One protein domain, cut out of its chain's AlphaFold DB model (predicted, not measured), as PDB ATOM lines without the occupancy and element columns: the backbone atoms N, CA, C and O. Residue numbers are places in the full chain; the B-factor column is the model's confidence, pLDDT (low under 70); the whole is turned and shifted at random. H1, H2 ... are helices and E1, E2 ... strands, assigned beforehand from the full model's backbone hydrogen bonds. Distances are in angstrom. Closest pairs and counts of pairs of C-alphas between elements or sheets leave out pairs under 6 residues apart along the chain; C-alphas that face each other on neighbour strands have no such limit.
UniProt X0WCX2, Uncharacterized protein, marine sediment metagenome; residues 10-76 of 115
ATOM      1  N   GLU A  10      14.844 -26.768 -14.648       86.06
ATOM      2  CA  GLU A  10      14.105 -25.722 -15.366       86.06
ATOM      3  C   GLU A  10      14.647 -25.490 -16.789       86.06
ATOM      4  O   GLU A  10      13.949 -24.950 -17.653       86.06
ATOM      5  N   ALA A  11      15.894 -25.906 -17.041       85.88
ATOM      6  CA  ALA A  11      16.542 -25.820 -18.343       85.88
ATOM      7  C   ALA A  11      16.024 -26.861 -19.350       85.88
ATOM      8  O   ALA A  11      16.367 -26.785 -20.528       85.88
ATOM      9  N   ILE A  12      15.194 -27.816 -18.930       85.62
ATOM     10  CA  ILE A  12      14.612 -28.832 -19.813       85.62
ATOM     11  C   ILE A  12      13.087 -28.842 -19.697       85.62
ATOM     12  O   ILE A  12      12.492 -28.233 -18.808       85.62
ATOM     13  N   THR A  13      12.416 -29.485 -20.647       85.25
ATOM     14  CA  THR A  13      10.968 -29.698 -20.553       85.25
ATOM     15  C   THR A  13      10.660 -30.893 -19.640       85.25
ATOM     16  O   THR A  13      11.502 -31.785 -19.505       85.25
ATOM     17  N   PRO A  14       9.455 -30.965 -19.043       82.31
ATOM     18  CA  PRO A  14       9.038 -32.130 -18.256       82.31
ATOM     19  C   PRO A  14       9.158 -33.452 -19.028       82.31
ATOM     20  O   PRO A  14       9.588 -34.455 -18.476       82.31
ATOM     21  N   GLN A  15       8.882 -33.436 -20.334       81.00
ATOM     22  CA  GLN A  15       9.017 -34.605 -21.204       81.00
ATOM     23  C   GLN A  15      10.467 -35.106 -21.278       81.00
ATOM     24  O   GLN A  15      10.712 -36.308 -21.221       81.00
ATOM     25  N   ILE A  16      11.436 -34.188 -21.378       82.06
ATOM     26  CA  ILE A  16      12.863 -34.532 -21.391       82.06
ATOM     27  C   ILE A  16      13.318 -35.005 -20.010       82.06
ATOM     28  O   ILE A  16      14.122 -35.927 -19.916       82.06
ATOM     29  N   HIS A  17      12.778 -34.428 -18.936       84.69
ATOM     30  CA  HIS A  17      13.051 -34.889 -17.578       84.69
ATOM     31  C   HIS A  17      12.596 -36.343 -17.364       84.69
ATOM     32  O   HIS A  17      13.352 -37.163 -16.834       84.69
ATOM     33  N   ASP A  18      11.391 -36.682 -17.823       83.69
ATOM     34  CA  ASP A  18      10.853 -38.040 -17.725       83.69
ATOM     35  C   ASP A  18      11.657 -39.020 -18.587       83.69
ATOM     36  O   ASP A  18      11.994 -40.116 -18.132       83.69
ATOM     37  N   LEU A  19      12.053 -38.603 -19.795       82.81
ATOM     38  CA  LEU A  19      12.920 -39.391 -20.670       82.81
ATOM     39  C   LEU A  19      14.300 -39.637 -20.040       82.81
ATOM     40  O   LEU A  19      14.770 -40.772 -20.037       82.81
ATOM     41  N   LEU A  20      14.933 -38.615 -19.459       82.38
ATOM     42  CA  LEU A  20      16.212 -38.754 -18.753       82.38
ATOM     43  C   LEU A  20      16.094 -39.691 -17.549       82.38
ATOM     44  O   LEU A  20      16.959 -40.541 -17.347       82.38
ATOM     45  N   SER A  21      15.008 -39.578 -16.784       85.38
ATOM     46  CA  SER A  21      14.727 -40.463 -15.649       85.38
ATOM     47  C   SER A  21      14.563 -41.917 -16.092       85.38
ATOM     48  O   SER A  21      14.975 -42.841 -15.396       85.38
ATOM     49  N   LEU A  22      13.969 -42.131 -17.263       83.38
ATOM     50  CA  LEU A  22      13.735 -43.446 -17.836       83.38
ATOM     51  C   LEU A  22      15.004 -44.061 -18.431       83.38
ATOM     52  O   LEU A  22      15.276 -45.236 -18.188       83.38
ATOM     53  N   ILE A  23      15.799 -43.263 -19.150       83.06
ATOM     54  CA  ILE A  23      17.121 -43.658 -19.646       83.06
ATOM     55  C   ILE A  23      18.026 -43.996 -18.464       83.06
ATOM     56  O   ILE A  23      18.633 -45.058 -18.473       83.06
ATOM     57  N   GLY A  24      18.043 -43.173 -17.411       82.75
ATOM     58  CA  GLY A  24      18.846 -43.395 -16.205       82.75
ATOM     59  C   GLY A  24      18.533 -44.690 -15.444       82.75
ATOM     60  O   GLY A  24      19.328 -45.113 -14.613       82.75
ATOM     61  N   ARG A  25      17.399 -45.343 -15.729       84.81
ATOM     62  CA  ARG A  25      17.031 -46.653 -15.159       84.81
ATOM     63  C   ARG A  25      17.495 -47.837 -16.005       84.81
ATOM     64  O   ARG A  25      17.289 -48.978 -15.596       84.81
ATOM     65  N   GLN A  26      18.057 -47.588 -17.183       82.94
ATOM     66  CA  GLN A  26      18.521 -48.644 -18.069       82.94
ATOM     67  C   GLN A  26      19.923 -49.120 -17.669       82.94
ATOM     68  O   GLN A  26      20.762 -48.296 -17.306       82.94
ATOM     69  N   PRO A  27      20.237 -50.420 -17.814       81.00
ATOM     70  CA  PRO A  27      21.563 -50.959 -17.497       81.00
ATOM     71  C   PRO A  27      22.694 -50.337 -18.324       81.00
ATOM     72  O   PRO A  27      23.855 -50.350 -17.924       81.00
ATOM     73  N   PHE A  28      22.383 -49.807 -19.509       78.62
ATOM     74  CA  PHE A  28      23.367 -49.109 -20.326       78.62
ATOM     75  C   PHE A  28      23.660 -47.687 -19.855       78.62
ATOM     76  O   PHE A  28      24.693 -47.160 -20.244       78.62
ATOM     77  N   ALA A  29      22.823 -47.069 -19.016       81.56
ATOM     78  CA  ALA A  29      22.964 -45.661 -18.647       81.56
ATOM     79  C   ALA A  29      24.317 -45.338 -18.006       81.56
ATOM     80  O   ALA A  29      24.888 -44.297 -18.295       81.56
ATOM     81  N   GLU A  30      24.873 -46.250 -17.207       80.12
ATOM     82  CA  GLU A  30      26.179 -46.072 -16.554       80.12
ATOM     83  C   GLU A  30      27.354 -46.007 -17.545       80.12
ATOM     84  O   GLU A  30      28.425 -45.502 -17.211       80.12
ATOM     85  N   ARG A  31      27.162 -46.505 -18.773       80.44
ATOM     86  CA  ARG A  31      28.169 -46.471 -19.845       80.44
ATOM     87  C   ARG A  31      28.191 -45.131 -20.582       80.44
ATOM     88  O   ARG A  31      29.150 -44.858 -21.301       80.44
ATOM     89  N   PHE A  32      27.158 -44.305 -20.408       82.69
ATOM     90  CA  PHE A  32      26.991 -43.049 -21.128       82.69
ATOM     91  C   PHE A  32      26.848 -41.868 -20.173       82.69
ATOM     92  O   PHE A  32      26.352 -41.979 -19.058       82.69
ATOM     93  N   TYR A  33      27.252 -40.696 -20.634       81.88
ATOM     94  CA  TYR A  33      26.999 -39.439 -19.950       81.88
ATOM     95  C   TYR A  33      26.404 -38.437 -20.929       81.88
ATOM     96  O   TYR A  33      26.727 -38.424 -22.117       81.88
ATOM     97  N   LEU A  34      25.512 -37.591 -20.419       82.75
ATOM     98  CA  LEU A  34      24.971 -36.480 -21.185       82.75
ATOM     99  C   LEU A  34      26.062 -35.414 -21.332       82.75
ATOM    100  O   LEU A  34      26.600 -34.934 -20.329       82.75
ATOM    101  N   ALA A  35      26.372 -35.033 -22.565       80.88
ATOM    102  CA  ALA A  35      27.272 -33.929 -22.866       80.88
ATOM    103  C   ALA A  35      26.587 -32.919 -23.802       80.88
ATOM    104  O   ALA A  35      25.363 -32.887 -23.923       80.88
ATOM    105  N   GLY A  36      27.373 -32.027 -24.399       82.19
ATOM    106  CA  GLY A  36      26.860 -31.038 -25.341       82.19
ATOM    107  C   GLY A  36      26.076 -29.896 -24.690       82.19
ATOM    108  O   GLY A  36      26.223 -29.575 -23.502       82.19
ATOM    109  N   GLY A  37      25.254 -29.237 -25.509       83.69
ATOM    110  CA  GLY A  37      24.555 -28.006 -25.137       83.69
ATOM    111  C   GLY A  37      23.545 -28.196 -24.006       83.69
ATOM    112  O   GLY A  37      23.339 -27.280 -23.209       83.69
ATOM    113  N   THR A  38      22.958 -29.386 -23.894       85.88
ATOM    114  CA  THR A  38      21.946 -29.684 -22.871       85.88
ATOM    115  C   THR A  38      22.555 -30.007 -21.520       85.88
ATOM    116  O   THR A  38      22.043 -29.537 -20.507       85.88
ATOM    117  N   ALA A  39      23.699 -30.696 -21.480       84.69
ATOM    118  CA  ALA A  39      24.448 -30.860 -20.235       84.69
ATOM    119  C   ALA A  39      24.896 -29.503 -19.665       84.69
ATOM    120  O   ALA A  39      24.790 -29.257 -18.460       84.69
ATOM    121  N   LEU A  40      25.338 -28.589 -20.537       84.06
ATOM    122  CA  LEU A  40      25.707 -27.231 -20.138       84.06
ATOM    123  C   LEU A  40      24.489 -26.422 -19.672       84.06
ATOM    124  O   LEU A  40      24.573 -25.719 -18.664       84.06
ATOM    125  N   ALA A  41      23.353 -26.558 -20.358       86.25
ATOM    126  CA  ALA A  41      22.103 -25.917 -19.967       86.25
ATOM    127  C   ALA A  41      21.619 -26.398 -18.592       86.25
ATOM    128  O   ALA A  41      21.292 -25.567 -17.749       86.25
ATOM    129  N   LEU A  42      21.671 -27.704 -18.317       84.12
ATOM    130  CA  LEU A  42      21.363 -28.276 -17.002       84.12
ATOM    131  C   LEU A  42      22.333 -27.811 -15.914       84.12
ATOM    132  O   LEU A  42      21.961 -27.739 -14.744       84.12
ATOM    133  N   ARG A  43      23.580 -27.494 -16.275       83.38
ATOM    134  CA  ARG A  43      24.568 -27.030 -15.306       83.38
ATOM    135  C   ARG A  43      24.451 -25.542 -14.987       83.38
ATOM    136  O   ARG A  43      24.604 -25.155 -13.834       83.38
ATOM    137  N   LEU A  44      24.230 -24.714 -16.004       83.19
ATOM    138  CA  LEU A  44      24.228 -23.254 -15.872       83.19
ATOM    139  C   LEU A  44      22.823 -22.661 -15.737       83.19
ATOM    140  O   LEU A  44      22.692 -21.511 -15.332       83.19
ATOM    141  N   GLY A  45      21.777 -23.396 -16.124       83.12
ATOM    142  CA  GLY A  45      20.417 -22.866 -16.240       83.12
ATOM    143  C   GLY A  45      20.287 -21.742 -17.274       83.12
ATOM    144  O   GLY A  45      19.318 -20.991 -17.246       83.12
ATOM    145  N   HIS A  46      21.270 -21.575 -18.168       82.81
ATOM    146  CA  HIS A  46      21.407 -20.366 -18.989       82.81
ATOM    147  C   HIS A  46      20.410 -20.267 -20.157       82.81
ATOM    148  O   HIS A  46      20.258 -19.202 -20.750       82.81
ATOM    149  N   ARG A  47      19.758 -21.379 -20.515       85.25
ATOM    150  CA  ARG A  47      18.786 -21.493 -21.607       85.25
ATOM    151  C   ARG A  47      17.987 -22.781 -21.457       85.25
ATOM    152  O   ARG A  47      18.438 -23.702 -20.778       85.25
ATOM    153  N   ARG A  48      16.848 -22.866 -22.145       81.50
ATOM    154  CA  ARG A  48      16.124 -24.133 -22.302       81.50
ATOM    155  C   ARG A  48      16.711 -24.927 -23.464       81.50
ATOM    156  O   ARG A  48      16.978 -24.347 -24.512       81.50
ATOM    157  N   SER A  49      16.910 -26.223 -23.266       82.06
ATOM    158  CA  SER A  49      17.448 -27.148 -24.264       82.06
ATOM    159  C   SER A  49      16.620 -28.430 -24.277       82.06
ATOM    160  O   SER A  49      16.108 -28.845 -23.236       82.06
ATOM    161  N   VAL A  50      16.451 -29.033 -25.452       76.88
ATOM    162  CA  VAL A  50      15.656 -30.264 -25.629       76.88
ATOM    163  C   VAL A  50      16.423 -31.387 -26.323       76.88
ATOM    164  O   VAL A  50      15.980 -32.528 -26.272       76.88
ATOM    165  N   ASP A  51      17.582 -31.087 -26.905       78.50
ATOM    166  CA  ASP A  51      18.423 -32.072 -27.586       78.50
ATOM    167  C   ASP A  51      19.181 -32.918 -26.551       78.50
ATOM    168  O   ASP A  51      19.636 -32.387 -25.541       78.50
ATOM    169  N   LEU A  52      19.324 -34.228 -26.738       77.75
ATOM    170  CA  LEU A  52      20.047 -35.080 -25.786       77.75
ATOM    171  C   LEU A  52      21.251 -35.727 -26.463       77.75
ATOM    172  O   LEU A  52      21.106 -36.723 -27.164       77.75
ATOM    173  N   ASP A  53      22.443 -35.192 -26.199       80.81
ATOM    174  CA  ASP A  53      23.688 -35.760 -26.711       80.81
ATOM    175  C   ASP A  53      24.321 -36.692 -25.669       80.81
ATOM    176  O   ASP A  53      24.898 -36.243 -24.674       80.81
ATOM    177  N   PHE A  54      24.228 -38.002 -25.887       79.94
ATOM    178  CA  PHE A  54      24.877 -38.998 -25.033       79.94
ATOM    179  C   PHE A  54      26.222 -39.430 -25.609       79.94
ATOM    180  O   PHE A  54      26.322 -39.805 -26.775       79.94
ATOM    181  N   PHE A  55      27.245 -39.442 -24.760       80.00
ATOM    182  CA  PHE A  55      28.594 -39.871 -25.110       80.00
ATOM    183  C   PHE A  55      29.021 -41.036 -24.226       80.00
ATOM    184  O   PHE A  55      28.682 -41.084 -23.046       80.00
ATOM    185  N   SER A  56      29.773 -41.976 -24.795       80.44
ATOM    186  CA  SER A  56      30.442 -43.025 -24.025       80.44
ATOM    187  C   SER A  56      31.809 -42.533 -23.557       80.44
ATOM    188  O   SER A  56      32.448 -41.713 -24.217       80.44
ATOM    189  N   ALA A  57      32.279 -43.040 -22.418       72.88
ATOM    190  CA  ALA A  57      33.668 -42.853 -21.994       72.88
ATOM    191  C   ALA A  57      34.653 -43.733 -22.791       72.88
ATOM    192  O   ALA A  57      35.863 -43.525 -22.718       72.88
ATOM    193  N   THR A  58      34.144 -44.720 -23.534       73.50
ATOM    194  CA  THR A  58      34.919 -45.582 -24.432       73.50
ATOM    195  C   THR A  58      34.732 -45.145 -25.883       73.50
ATOM    196  O   THR A  58      33.610 -44.854 -26.295       73.50
ATOM    197  N   ASP A  59      35.815 -45.151 -26.668       58.34
ATOM    198  CA  ASP A  59      35.785 -44.792 -28.100       58.34
ATOM    199  C   ASP A  59      34.902 -45.733 -28.933       58.34
ATOM    200  O   ASP A  59      34.359 -45.348 -29.967       58.34
ATOM    201  N   GLU A  60      34.720 -46.972 -28.475       66.44
ATOM    202  CA  GLU A  60      33.939 -47.975 -29.189       66.44
ATOM    203  C   GLU A  60      32.613 -48.236 -28.475       66.44
ATOM    204  O   GLU A  60      32.557 -48.855 -27.408       66.44
ATOM    205  N   VAL A  61      31.521 -47.781 -29.091       69.12
ATOM    206  CA  VAL A  61      30.177 -48.283 -28.793       69.12
ATOM    207  C   VAL A  61      29.951 -49.499 -29.684       69.12
ATOM    208  O   VAL A  61      29.703 -49.371 -30.884       69.12
ATOM    209  N   LEU A  62      30.062 -50.695 -29.102       75.12
ATOM    210  CA  LEU A  62      29.830 -51.945 -29.823       75.12
ATOM    211  C   LEU A  62      28.423 -51.965 -30.439       75.12
ATOM    212  O   LEU A  62      27.461 -51.461 -29.851       75.12
ATOM    213  N   ARG A  63      28.284 -52.612 -31.605       74.06
ATOM    214  CA  ARG A  63      26.993 -52.766 -32.303       74.06
ATOM    215  C   ARG A  63      25.888 -53.325 -31.407       74.06
ATOM    216  O   ARG A  63      24.745 -52.909 -31.539       74.06
ATOM    217  N   GLU A  64      26.229 -54.223 -30.491       76.88
ATOM    218  CA  GLU A  64      25.289 -54.817 -29.537       76.88
ATOM    219  C   GLU A  64      24.751 -53.784 -28.541       76.88
ATOM    220  O   GLU A  64      23.548 -53.708 -28.326       76.88
ATOM    221  N   THR A  65      25.618 -52.921 -27.996       74.62
ATOM    222  CA  THR A  65      25.199 -51.821 -27.108       74.62
ATOM    223  C   THR A  65      24.342 -50.810 -27.865       74.62
ATOM    224  O   THR A  65      23.325 -50.350 -27.356       74.62
ATOM    225  N   ARG A  66      24.697 -50.510 -29.119       76.00
ATOM    226  CA  ARG A  66      23.860 -49.690 -30.002       76.00
ATOM    227  C   ARG A  66      22.476 -50.321 -30.194       76.00
ATOM    228  O   ARG A  66      21.479 -49.627 -30.052       76.00
ATOM    229  N   GLN A  67      22.393 -51.620 -30.474       78.81
ATOM    230  CA  GLN A  67      21.113 -52.323 -30.619       78.81
ATOM    231  C   GLN A  67      20.299 -52.343 -29.318       78.81
ATOM    232  O   GLN A  67      19.088 -52.144 -29.372       78.81
ATOM    233  N   GLU A  68      20.948 -52.522 -28.165       80.62
ATOM    234  CA  GLU A  68      20.328 -52.441 -26.835       80.62
ATOM    235  C   GLU A  68      19.678 -51.064 -26.610       80.62
ATOM    236  O   GLU A  68      18.502 -50.981 -26.252       80.62
ATOM    237  N   ILE A  69      20.415 -49.988 -26.906       79.06
ATOM    238  CA  ILE A  69      19.932 -48.605 -26.793       79.06
ATOM    239  C   ILE A  69      18.777 -48.356 -27.756       79.06
ATOM    240  O   ILE A  69      17.743 -47.836 -27.346       79.06
ATOM    241  N   LEU A  70      18.918 -48.749 -29.025       78.19
ATOM    242  CA  LEU A  70      17.866 -48.583 -30.027       78.19
ATOM    243  C   LEU A  70      16.592 -49.325 -29.622       78.19
ATOM    244  O   LEU A  70      15.503 -48.766 -29.731       78.19
ATOM    245  N   HIS A  71      16.713 -50.555 -29.123       81.44
ATOM    246  CA  HIS A  71      15.571 -51.342 -28.670       81.44
ATOM    247  C   HIS A  71      14.868 -50.691 -27.471       81.44
ATOM    248  O   HIS A  71      13.638 -50.563 -27.466       81.44
ATOM    249  N   ALA A  72      15.643 -50.217 -26.492       78.06
ATOM    250  CA  ALA A  72      15.108 -49.495 -25.349       78.06
ATOM    251  C   ALA A  72      14.433 -48.188 -25.784       78.06
ATOM    252  O   ALA A  72      13.279 -47.967 -25.446       78.06
ATOM    253  N   LEU A  73      15.088 -47.350 -26.590       74.19
ATOM    254  CA  LEU A  73      14.561 -46.041 -26.993       74.19
ATOM    255  C   LEU A  73      13.370 -46.137 -27.950       74.19
ATOM    256  O   LEU A  73      12.416 -45.378 -27.794       74.19
ATOM    257  N   THR A  74      13.363 -47.098 -28.878       74.50
ATOM    258  CA  THR A  74      12.217 -47.334 -29.780       74.50
ATOM    259  C   THR A  74      10.958 -47.686 -28.989       74.50
ATOM    260  O   THR A  74       9.860 -47.268 -29.349       74.50
ATOM    261  N   SER A  75      11.118 -48.410 -27.880       67.75
ATOM    262  CA  SER A  75      10.010 -48.773 -26.993       67.75
ATOM    263  C   SER A  75       9.474 -47.585 -26.180       67.75
ATOM    264  O   SER A  75       8.374 -47.671 -25.638       67.75
ATOM    265  N   LEU A  76      10.236 -46.490 -26.082       66.06
ATOM    266  CA  LEU A  76       9.951 -45.365 -25.186       66.06
ATOM    267  C   LEU A  76       9.553 -44.084 -25.929       66.06
ATOM    268  O   LEU A  76       8.675 -43.364 -25.462       66.06
TER     269      LEU A  76
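Overview. This is residues 10 to 76 of the 115 residues of an uncharacterized protein of marine sediment metagenome (UniProt X0WCX2). A small open frame of three helices lies round a short ribbon of two antiparallel strands: E1 and E2 pair side by side near the middle, H2 follows directly from E1 toward one end of the long axis, and H3 lies toward the other end. H1 lies to one side of the ribbon, near H3, and no helix touches another helix. The printed part has 67 residues, with three named helices and two named strands in the order H1, E1, H2, E2, H3, and its class is mixed, helices and strands. The whole is compact, with a radius of gyration of the C-alphas of 12.5 A, and the C-alphas span 36 by 26 by 15 A.

Along the chain. Start at Glu 10, the first printed residue, and go on to C-alpha 14 at (9.038, -32.130, -18.256). There H1 begins; it holds residues 14 to 23 and is 14.1 A long from first to last C-alpha. Next look at residues 32 to 35, the strand E1, 9.3 A long. At C-alpha 36, at (26.860, -31.038, -25.341), H2 begins; it holds residues 36 to 44 and is 12.5 A long. Residues 53 to 56 are the strand E2, 10.3 A long. H3, the longest helix, holds residues 63 to 74; it is 15.9 A long and ends at C-alpha 74, at (12.217, -47.334, -29.780).

Arrangement. Begin with the sheet, where E1 and E2 are antiparallel neighbours with 137 degrees between their directions. Look at C-alphas 32 and 56, which face each other at 4.5 A, and at C-alphas 34 and 54, which face each other at 4.6 A. Across the pair, N 33 and O 55 are within hydrogen-bond range at 2.8 A, and so are N 55 and O 33 at 2.9 A. From E1 a tight link with 0 residues between leads into H2. H2 and E2 have 3 pairs of C-alphas within 8 A, the closest being those of Gly 36 and Asp 53, 5.9 A apart. H1 and H3 are near each other, with 6 pairs of C-alphas within 10 A. H1 is apart from H2 and from E2, while H3 is apart from E1 and from H2. In H1, H2 and H3 every O i to N i+4 pair is within hydrogen-bond range.

Size, cuts and confidence. The two C-alphas farthest apart are those of His 46 and Glu 64, 36.2 A. The printed part has no cut, and no link is long. The mean pLDDT of the printed part is 79.9; look for values under 70 at residues 59 to 61 and 75 to 76.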